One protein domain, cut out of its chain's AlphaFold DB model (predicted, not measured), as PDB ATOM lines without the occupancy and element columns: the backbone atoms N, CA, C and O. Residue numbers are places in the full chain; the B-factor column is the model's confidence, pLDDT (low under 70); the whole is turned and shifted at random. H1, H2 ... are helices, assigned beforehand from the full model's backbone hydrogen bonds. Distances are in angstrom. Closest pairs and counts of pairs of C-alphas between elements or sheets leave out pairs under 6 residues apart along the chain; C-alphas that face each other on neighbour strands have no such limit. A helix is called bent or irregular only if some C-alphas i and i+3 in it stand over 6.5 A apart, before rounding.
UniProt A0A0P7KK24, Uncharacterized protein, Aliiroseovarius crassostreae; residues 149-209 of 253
ATOM      1  N   SER A 149     -25.809 -25.016   6.791       66.50
ATOM      2  CA  SER A 149     -26.885 -24.480   7.623       66.50
ATOM      3  C   SER A 149     -27.084 -25.310   8.898       66.50
ATOM      4  O   SER A 149     -28.007 -26.112   9.010       66.50
ATOM      5  N   LEU A 150     -26.249 -25.087   9.919       65.75
ATOM      6  CA  LEU A 150     -26.578 -25.549  11.277       65.75
ATOM      7  C   LEU A 150     -27.741 -24.700  11.826       65.75
ATOM      8  O   LEU A 150     -27.570 -23.515  12.100       65.75
ATOM      9  N   GLY A 151     -28.934 -25.294  11.959       67.56
ATOM     10  CA  GLY A 151     -30.133 -24.609  12.476       67.56
ATOM     11  C   GLY A 151     -30.798 -23.631  11.493       67.56
ATOM     12  O   GLY A 151     -31.450 -22.680  11.921       67.56
ATOM     13  N   GLY A 152     -30.617 -23.846  10.184       77.44
ATOM     14  CA  GLY A 152     -30.927 -22.873   9.128       77.44
ATOM     15  C   GLY A 152     -32.368 -22.368   9.072       77.44
ATOM     16  O   GLY A 152     -32.560 -21.168   8.921       77.44
ATOM     17  N   GLN A 153     -33.365 -23.240   9.242       86.88
ATOM     18  CA  GLN A 153     -34.756 -22.892   8.924       86.88
ATOM     19  C   GLN A 153     -35.379 -21.881   9.902       86.88
ATOM     20  O   GLN A 153     -35.832 -20.818   9.490       86.88
ATOM     21  N   SER A 154     -35.338 -22.149  11.212       89.81
ATOM     22  CA  SER A 154     -35.913 -21.230  12.216       89.81
ATOM     23  C   SER A 154     -35.208 -19.865  12.225       89.81
ATOM     24  O   SER A 154     -35.814 -18.817  12.452       89.81
ATOM     25  N   ARG A 155     -33.900 -19.876  11.955       90.50
ATOM     26  CA  ARG A 155     -33.070 -18.679  11.831       90.50
ATOM     27  C   ARG A 155     -33.414 -17.883  10.566       90.50
ATOM     28  O   ARG A 155     -33.510 -16.661  10.641       90.50
ATOM     29  N   TYR A 156     -33.592 -18.566   9.438       93.12
ATOM     30  CA  TYR A 156     -34.041 -17.992   8.171       93.12
ATOM     31  C   TYR A 156     -35.388 -17.284   8.344       93.12
ATOM     32  O   TYR A 156     -35.478 -16.087   8.088       93.12
ATOM     33  N   GLU A 157     -36.391 -17.973   8.891       94.00
ATOM     34  CA  GLU A 157     -37.742 -17.432   9.090       94.00
ATOM     35  C   GLU A 157     -37.733 -16.166   9.956       94.00
ATOM     36  O   GLU A 157     -38.294 -15.139   9.572       94.00
ATOM     37  N   ARG A 158     -37.030 -16.201  11.098       94.81
ATOM     38  CA  ARG A 158     -36.909 -15.044  11.997       94.81
ATOM     39  C   ARG A 158     -36.233 -13.854  11.322       94.81
ATOM     40  O   ARG A 158     -36.662 -12.719  11.505       94.81
ATOM     41  N   ASN A 159     -35.159 -14.104  10.578       95.31
ATOM     42  CA  ASN A 159     -34.391 -13.033   9.960       95.31
ATOM     43  C   ASN A 159     -35.116 -12.457   8.744       95.31
ATOM     44  O   ASN A 159     -35.094 -11.244   8.559       95.31
ATOM     45  N   CYS A 160     -35.818 -13.276   7.966       96.38
ATOM     46  CA  CYS A 160     -36.653 -12.788   6.875       96.38
ATOM     47  C   CYS A 160     -37.828 -11.946   7.375       96.38
ATOM     48  O   CYS A 160     -38.097 -10.894   6.804       96.38
ATOM     49  N   ALA A 161     -38.440 -12.320   8.502       96.25
ATOM     50  CA  ALA A 161     -39.497 -11.530   9.133       96.25
ATOM     51  C   ALA A 161     -39.040 -10.140   9.628       96.25
ATOM     52  O   ALA A 161     -39.880  -9.301   9.943       96.25
ATOM     53  N   SER A 162     -37.729  -9.873   9.705       96.25
ATOM     54  CA  SER A 162     -37.206  -8.558  10.111       96.25
ATOM     55  C   SER A 162     -37.253  -7.497   9.003       96.25
ATOM     56  O   SER A 162     -37.099  -6.309   9.291       96.25
ATOM     57  N   TYR A 163     -37.483  -7.898   7.749       96.44
ATOM     58  CA  TYR A 163     -37.541  -6.996   6.602       96.44
ATOM     59  C   TYR A 163     -38.990  -6.714   6.191       96.44
ATOM     60  O   TYR A 163     -39.833  -7.605   6.188       96.44
ATOM     61  N   GLY A 164     -39.276  -5.471   5.790       96.75
ATOM     62  CA  GLY A 164     -40.610  -5.068   5.322       96.75
ATOM     63  C   GLY A 164     -40.982  -5.583   3.924       96.75
ATOM     64  O   GLY A 164     -42.142  -5.499   3.534       96.75
ATOM     65  N   SER A 165     -40.013  -6.095   3.160       96.25
ATOM     66  CA  SER A 165     -40.222  -6.702   1.842       96.25
ATOM     67  C   SER A 165     -39.055  -7.620   1.465       96.25
ATOM     68  O   SER A 165     -37.949  -7.494   2.003       96.25
ATOM     69  N   THR A 166     -39.282  -8.516   0.504       96.50
ATOM     70  CA  THR A 166     -38.231  -9.370  -0.076       96.50
ATOM     71  C   THR A 166     -37.179  -8.548  -0.825       96.50
ATOM     72  O   THR A 166     -35.993  -8.838  -0.717       96.50
ATOM     73  N   ASP A 167     -37.577  -7.461  -1.495       95.81
ATOM     74  CA  ASP A 167     -36.652  -6.513  -2.134       95.81
ATOM     75  C   ASP A 167     -35.697  -5.864  -1.118       95.81
ATOM     76  O   ASP A 167     -34.493  -5.757  -1.365       95.81
ATOM     77  N   ALA A 168     -36.214  -5.462   0.051       96.06
ATOM     78  CA  ALA A 168     -35.401  -4.887   1.121       96.06
ATOM     79  C   ALA A 168     -34.424  -5.920   1.705       96.06
ATOM     80  O   ALA A 168     -33.257  -5.598   1.947       96.06
ATOM     81  N   ALA A 169     -34.877  -7.167   1.878       96.75
ATOM     82  CA  ALA A 169     -34.023  -8.274   2.300       96.75
ATOM     83  C   ALA A 169     -32.906  -8.546   1.280       96.75
ATOM     84  O   ALA A 169     -31.742  -8.649   1.667       96.75
ATOM     85  N   GLN A 170     -33.226  -8.573  -0.017       97.06
ATOM     86  CA  GLN A 170     -32.248  -8.767  -1.088       97.06
ATOM     87  C   GLN A 170     -31.225  -7.628  -1.137       97.06
ATOM     88  O   GLN A 170     -30.024  -7.867  -1.264       97.06
ATOM     89  N   GLN A 171     -31.660  -6.376  -0.989       95.44
ATOM     90  CA  GLN A 171     -30.739  -5.243  -0.952       95.44
ATOM     91  C   GLN A 171     -29.782  -5.330   0.246       95.44
ATOM     92  O   GLN A 171     -28.577  -5.097   0.092       95.44
ATOM     93  N   ALA A 172     -30.288  -5.682   1.431       95.12
ATOM     94  CA  ALA A 172     -29.473  -5.863   2.632       95.12
ATOM     95  C   ALA A 172     -28.498  -7.042   2.490       95.12
ATOM     96  O   ALA A 172     -27.317  -6.911   2.820       95.12
ATOM     97  N   PHE A 173     -28.967  -8.161   1.935       96.00
ATOM     98  CA  PHE A 173     -28.161  -9.328   1.597       96.00
ATOM     99  C   PHE A 173     -26.969  -8.935   0.725       96.00
ATOM    100  O   PHE A 173     -25.824  -9.079   1.162       96.00
ATOM    101  N   LEU A 174     -27.227  -8.324  -0.435       95.25
ATOM    102  CA  LEU A 174     -26.198  -7.875  -1.376       95.25
ATOM    103  C   LEU A 174     -25.241  -6.846  -0.757       95.25
ATOM    104  O   LEU A 174     -24.031  -6.918  -0.964       95.25
ATOM    105  N   SER A 175     -25.754  -5.926   0.060       93.69
ATOM    106  CA  SER A 175     -24.933  -4.910   0.738       93.69
ATOM    107  C   SER A 175     -24.025  -5.497   1.826       93.69
ATOM    108  O   SER A 175     -23.013  -4.896   2.183       93.69
ATOM    109  N   SER A 176     -24.370  -6.667   2.371       92.38
ATOM    110  CA  SER A 176     -23.649  -7.300   3.482       92.38
ATOM    111  C   SER A 176     -22.609  -8.344   3.061       92.38
ATOM    112  O   SER A 176     -21.929  -8.906   3.922       92.38
ATOM    113  N   GLY A 177     -22.446  -8.569   1.757       90.50
ATOM    114  CA  GLY A 177     -21.550  -9.584   1.195       90.50
ATOM    115  C   GLY A 177     -22.234 -10.525   0.210       90.50
ATOM    116  O   GLY A 177     -21.540 -11.287  -0.451       90.50
ATOM    117  N   GLY A 178     -23.563 -10.452   0.100       91.75
ATOM    118  CA  GLY A 178     -24.332 -11.110  -0.941       91.75
ATOM    119  C   GLY A 178     -24.196 -12.636  -0.943       91.75
ATOM    120  O   GLY A 178     -23.968 -13.250   0.106       91.75
ATOM    121  N   PRO A 179     -24.329 -13.255  -2.123       92.00
ATOM    122  CA  PRO A 179     -24.303 -14.702  -2.270       92.00
ATOM    123  C   PRO A 179     -23.024 -15.367  -1.759       92.00
ATOM    124  O   PRO A 179     -23.083 -16.461  -1.190       92.00
ATOM    125  N   GLU A 180     -21.878 -14.695  -1.866       91.38
ATOM    126  CA  GLU A 180     -20.602 -15.207  -1.370       91.38
ATOM    127  C   GLU A 180     -20.591 -15.317   0.159       91.38
ATOM    128  O   GLU A 180     -20.007 -16.253   0.713       91.38
ATOM    129  N   LYS A 181     -21.241 -14.378   0.858       91.31
ATOM    130  CA  LYS A 181     -21.244 -14.321   2.319       91.31
ATOM    131  C   LYS A 181     -22.610 -13.930   2.869       91.31
ATOM    132  O   LYS A 181     -22.858 -12.770   3.199       91.31
ATOM    133  N   ASP A 182     -23.437 -14.942   3.105       92.44
ATOM    134  CA  ASP A 182     -24.741 -14.782   3.746       92.44
ATOM    135  C   ASP A 182     -24.614 -14.542   5.262       92.44
ATOM    136  O   ASP A 182     -24.809 -15.425   6.100       92.44
ATOM    137  N   ARG A 183     -24.244 -13.312   5.638       90.94
ATOM    138  CA  ARG A 183     -24.094 -12.899   7.047       90.94
ATOM    139  C   ARG A 183     -25.410 -12.983   7.805       90.94
ATOM    140  O   ARG A 183     -25.431 -13.303   8.995       90.94
ATOM    141  N   TYR A 184     -26.499 -12.670   7.114       91.50
ATOM    142  CA  TYR A 184     -27.828 -12.646   7.688       91.50
ATOM    143  C   TYR A 184     -28.549 -13.968   7.561       91.50
ATOM    144  O   TYR A 184     -29.632 -14.027   8.123       91.50
ATOM    145  N   GLY A 185     -27.934 -15.019   6.997       92.69
ATOM    146  CA  GLY A 185     -28.464 -16.383   6.823       92.69
ATOM    147  C   GLY A 185     -29.905 -16.387   6.320       92.69
ATOM    148  O   GLY A 185     -30.771 -16.999   6.946       92.69
ATOM    149  N   ILE A 186     -30.148 -15.569   5.304       94.69
ATOM    150  CA  ILE A 186     -31.449 -15.336   4.675       94.69
ATOM    151  C   ILE A 186     -31.550 -16.003   3.295       94.69
ATOM    152  O   ILE A 186     -32.570 -15.854   2.637       94.69
ATOM    153  N   ASP A 187     -30.530 -16.756   2.881       94.62
ATOM    154  CA  ASP A 187     -30.457 -17.548   1.646       94.62
ATOM    155  C   ASP A 187     -29.927 -18.965   1.987       94.62
ATOM    156  O   ASP A 187     -28.734 -19.258   1.828       94.62
ATOM    157  N   PRO A 188     -30.765 -19.836   2.593       92.44
ATOM    158  CA  PRO A 188     -30.351 -21.153   3.080       92.44
ATOM    159  C   PRO A 188     -30.148 -22.185   1.962       92.44
ATOM    160  O   PRO A 188     -29.393 -23.139   2.158       92.44
ATOM    161  N   ASP A 189     -30.816 -22.006   0.828       91.62
ATOM    162  CA  ASP A 189     -30.707 -22.803  -0.394       91.62
ATOM    163  C   ASP A 189     -29.537 -22.366  -1.285       91.62
ATOM    164  O   ASP A 189     -29.085 -23.147  -2.123       91.62
ATOM    165  N   GLY A 190     -28.966 -21.186  -1.046       94.06
ATOM    166  CA  GLY A 190     -27.735 -20.745  -1.688       94.06
ATOM    167  C   GLY A 190     -27.933 -20.405  -3.159       94.06
ATOM    168  O   GLY A 190     -27.001 -20.554  -3.954       94.06
ATOM    169  N   ASP A 191     -29.132 -19.993  -3.550       94.50
ATOM    170  CA  ASP A 191     -29.432 -19.561  -4.913       94.50
ATOM    171  C   ASP A 191     -29.079 -18.075  -5.140       94.50
ATOM    172  O   ASP A 191     -29.053 -17.597  -6.277       94.50
ATOM    173  N   GLY A 192     -28.710 -17.356  -4.075       95.12
ATOM    174  CA  GLY A 192     -28.386 -15.933  -4.112       95.12
ATOM    175  C   GLY A 192     -29.611 -15.016  -4.062       95.12
ATOM    176  O   GLY A 192     -29.463 -13.805  -4.269       95.12
ATOM    177  N   PHE A 193     -30.798 -15.558  -3.791       96.94
ATOM    178  CA  PHE A 193     -32.060 -14.839  -3.690       96.94
ATOM    179  C   PHE A 193     -32.609 -14.919  -2.260       96.94
ATOM    180  O   PHE A 193     -33.305 -15.844  -1.847       96.94
ATOM    181  N   ALA A 194     -32.305 -13.891  -1.476       96.56
ATOM    182  CA  ALA A 194     -32.653 -13.829  -0.069       96.56
ATOM    183  C   ALA A 194     -34.170 -13.799   0.158       96.56
ATOM    184  O   ALA A 194     -34.910 -13.081  -0.515       96.56
ATOM    185  N   CYS A 195     -34.621 -14.528   1.179       96.31
ATOM    186  CA  CYS A 195     -36.013 -14.557   1.629       96.31
ATOM    187  C   CYS A 195     -37.032 -14.891   0.527       96.31
ATOM    188  O   CYS A 195     -38.160 -14.396   0.563       96.31
ATOM    189  N   GLY A 196     -36.639 -15.709  -0.457       94.06
ATOM    190  CA  GLY A 196     -37.500 -16.093  -1.577       94.06
ATOM    191  C   GLY A 196     -37.747 -14.965  -2.581       94.06
ATOM    192  O   GLY A 196     -38.788 -14.938  -3.236       94.06
ATOM    193  N   TRP A 197     -36.832 -14.000  -2.672       97.44
ATOM    194  CA  TRP A 197     -36.902 -12.931  -3.662       97.44
ATOM    195  C   TRP A 197     -36.907 -13.484  -5.100       97.44
ATOM    196  O   TRP A 197     -36.134 -14.374  -5.439       97.44
ATOM    197  N   ASP A 198     -37.770 -12.950  -5.970       96.38
ATOM    198  CA  ASP A 198     -37.921 -13.433  -7.348       96.38
ATOM    199  C   ASP A 198     -37.331 -12.431  -8.365       96.38
ATOM    200  O   ASP A 198     -37.844 -11.315  -8.499       96.38
ATOM    201  N   PRO A 199     -36.291 -12.804  -9.140       96.12
ATOM    202  CA  PRO A 199     -35.725 -11.942 -10.176       96.12
ATOM    203  C   PRO A 199     -36.569 -11.886 -11.464       96.12
ATOM    204  O   PRO A 199     -36.289 -11.068 -12.349       96.12
ATOM    205  N   ALA A 200     -37.561 -12.768 -11.636       95.12
ATOM    206  CA  ALA A 200     -38.299 -12.918 -12.887       95.12
ATOM    207  C   ALA A 200     -38.987 -11.630 -13.373       95.12
ATOM    208  O   ALA A 200     -38.892 -11.359 -14.577       95.12
ATOM    209  N   PRO A 201     -39.628 -10.798 -12.524       93.81
ATOM    210  CA  PRO A 201     -40.231  -9.541 -12.969       93.81
ATOM    211  C   PRO A 201     -39.221  -8.615 -13.658       93.81
ATOM    212  O   PRO A 201     -39.481  -8.118 -14.754       93.81
ATOM    213  N   PHE A 202     -38.020  -8.465 -13.092       92.62
ATOM    214  CA  PHE A 202     -36.960  -7.622 -13.655       92.62
ATOM    215  C   PHE A 202     -36.411  -8.190 -14.972       92.62
ATOM    216  O   PHE A 202     -36.167  -7.455 -15.932       92.62
ATOM    217  N   ARG A 203     -36.267  -9.518 -15.054       92.94
ATOM    218  CA  ARG A 203     -35.794 -10.206 -16.267       92.94
ATOM    219  C   ARG A 203     -36.803 -10.116 -17.418       92.94
ATOM    220  O   ARG A 203     -36.382  -9.950 -18.565       92.94
ATOM    221  N   LYS A 204     -38.109 -10.182 -17.128       90.75
ATOM    222  CA  LYS A 204     -39.190 -10.028 -18.122       90.75
ATOM    223  C   LYS A 204     -39.180  -8.641 -18.756       90.75
ATOM    224  O   LYS A 204     -39.258  -8.534 -19.975       90.75
ATOM    225  N   VAL A 205     -39.022  -7.592 -17.946       85.75
ATOM    226  CA  VAL A 205     -38.975  -6.211 -18.451       85.75
ATOM    227  C   VAL A 205     -37.786  -6.010 -19.393       85.75
ATOM    228  O   VAL A 205     -37.963  -5.439 -20.463       85.75
ATOM    229  N   ARG A 206     -36.600  -6.559 -19.085       83.62
ATOM    230  CA  ARG A 206     -35.460  -6.514 -20.023       83.62
ATOM    231  C   ARG A 206     -35.762  -7.240 -21.335       83.62
ATOM    232  O   ARG A 206     -35.412  -6.734 -22.395       83.62
ATOM    233  N   ALA A 207     -36.381  -8.420 -21.276       76.94
ATOM    234  CA  ALA A 207     -36.745  -9.161 -22.484       76.94
ATOM    235  C   ALA A 207     -37.731  -8.370 -23.361       76.94
ATOM    236  O   ALA A 207     -37.581  -8.354 -24.578       76.94
ATOM    237  N   ALA A 208     -38.676  -7.657 -22.741       72.12
ATOM    238  CA  ALA A 208     -39.594  -6.764 -23.442       72.12
ATOM    239  C   ALA A 208     -38.900  -5.510 -24.007       72.12
ATOM    240  O   ALA A 208     -39.222  -5.096 -25.109       72.12
ATOM    241  N   GLN A 209     -37.928  -4.923 -23.300       66.12
ATOM    242  CA  GLN A 209     -37.192  -3.733 -23.762       66.12
ATOM    243  C   GLN A 209     -36.142  -4.034 -24.843       66.12
ATOM    244  O   GLN A 209     -35.798  -3.155 -25.629       66.12
TER     245      GLN A 209
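This is residues 149 to 209 of the 253 residues of an uncharacterized protein of Aliiroseovarius crassostreae (UniProt A0A0P7KK24). A small rounded body, made of two short helices, H1 and H2, set about perpendicular to each other and a long looping stretch, residues 176 to 199, has a third helix, H3, sticking out from it as a straight arm. The looping stretch has no named element; it winds out from the end of H2, folds back and then leads out to H3, and the arm makes much of the length of the whole. The printed part has 61 residues with three named helices, in the order H1, H2, H3, and no named strand; the class is all helix, though under half of the residues, 29, are in named elements. The whole is only just compact, close to loose, with a radius of gyration of the C-alphas of 12.3 A, and it is elongated, spanning 42 by 23 by 18 A.

H2 and H3 are the longest helices, with 10 residues each. H2 is residues 166 to 175, 14.0 A from first to last C-alpha, and C-alpha 166 is at (-38.231, -9.370, -0.076). H1 is residues 152 to 160, 11.8 A long, and begins with C-alpha 152 at (-30.927, -22.873, 9.128). H3 is residues 200 to 209, 14.3 A long, and ends with C-alpha 209 at (-37.192, -3.733, -23.762). No helix is bent or irregular.

H2 touches no helix but is near H1. The two are close but not clearly touching, with 2 pairs of C-alphas within 8 A; the closest C-alphas, those of Cys 160 and Ala 169, are 6.9 A apart. Their lines are about perpendicular, at 76 degrees, and their centres are 14.8 A apart. H3 is apart from H2 and apart from H1. Residues 200 to 209, which belong to H3, stand free: no C-alpha 8 or more residues away along the chain is within 10 A of them. In H1, H2 and H3 every pair of O i and N i+4 is within hydrogen-bond range.

The two C-alphas farthest apart are those of Leu 150 and Gln 209, at 42.6 A. Without H3 the body has 51 residues and spans 25 by 23 by 17 A, with a radius of gyration of 9.5 A. The link from H1 to H2 is tight, with 5 residues. The link from H2 to H3 is long, with 24 residues, 176 to 199, and their C-alphas lie 1 to 12 A from the mean of the C-alphas of the printed part. The printed part has no cut. The mean pLDDT of the printed part is 91.1, and the model's confidence is under 70 at residues 149 to 151 and at residue 209.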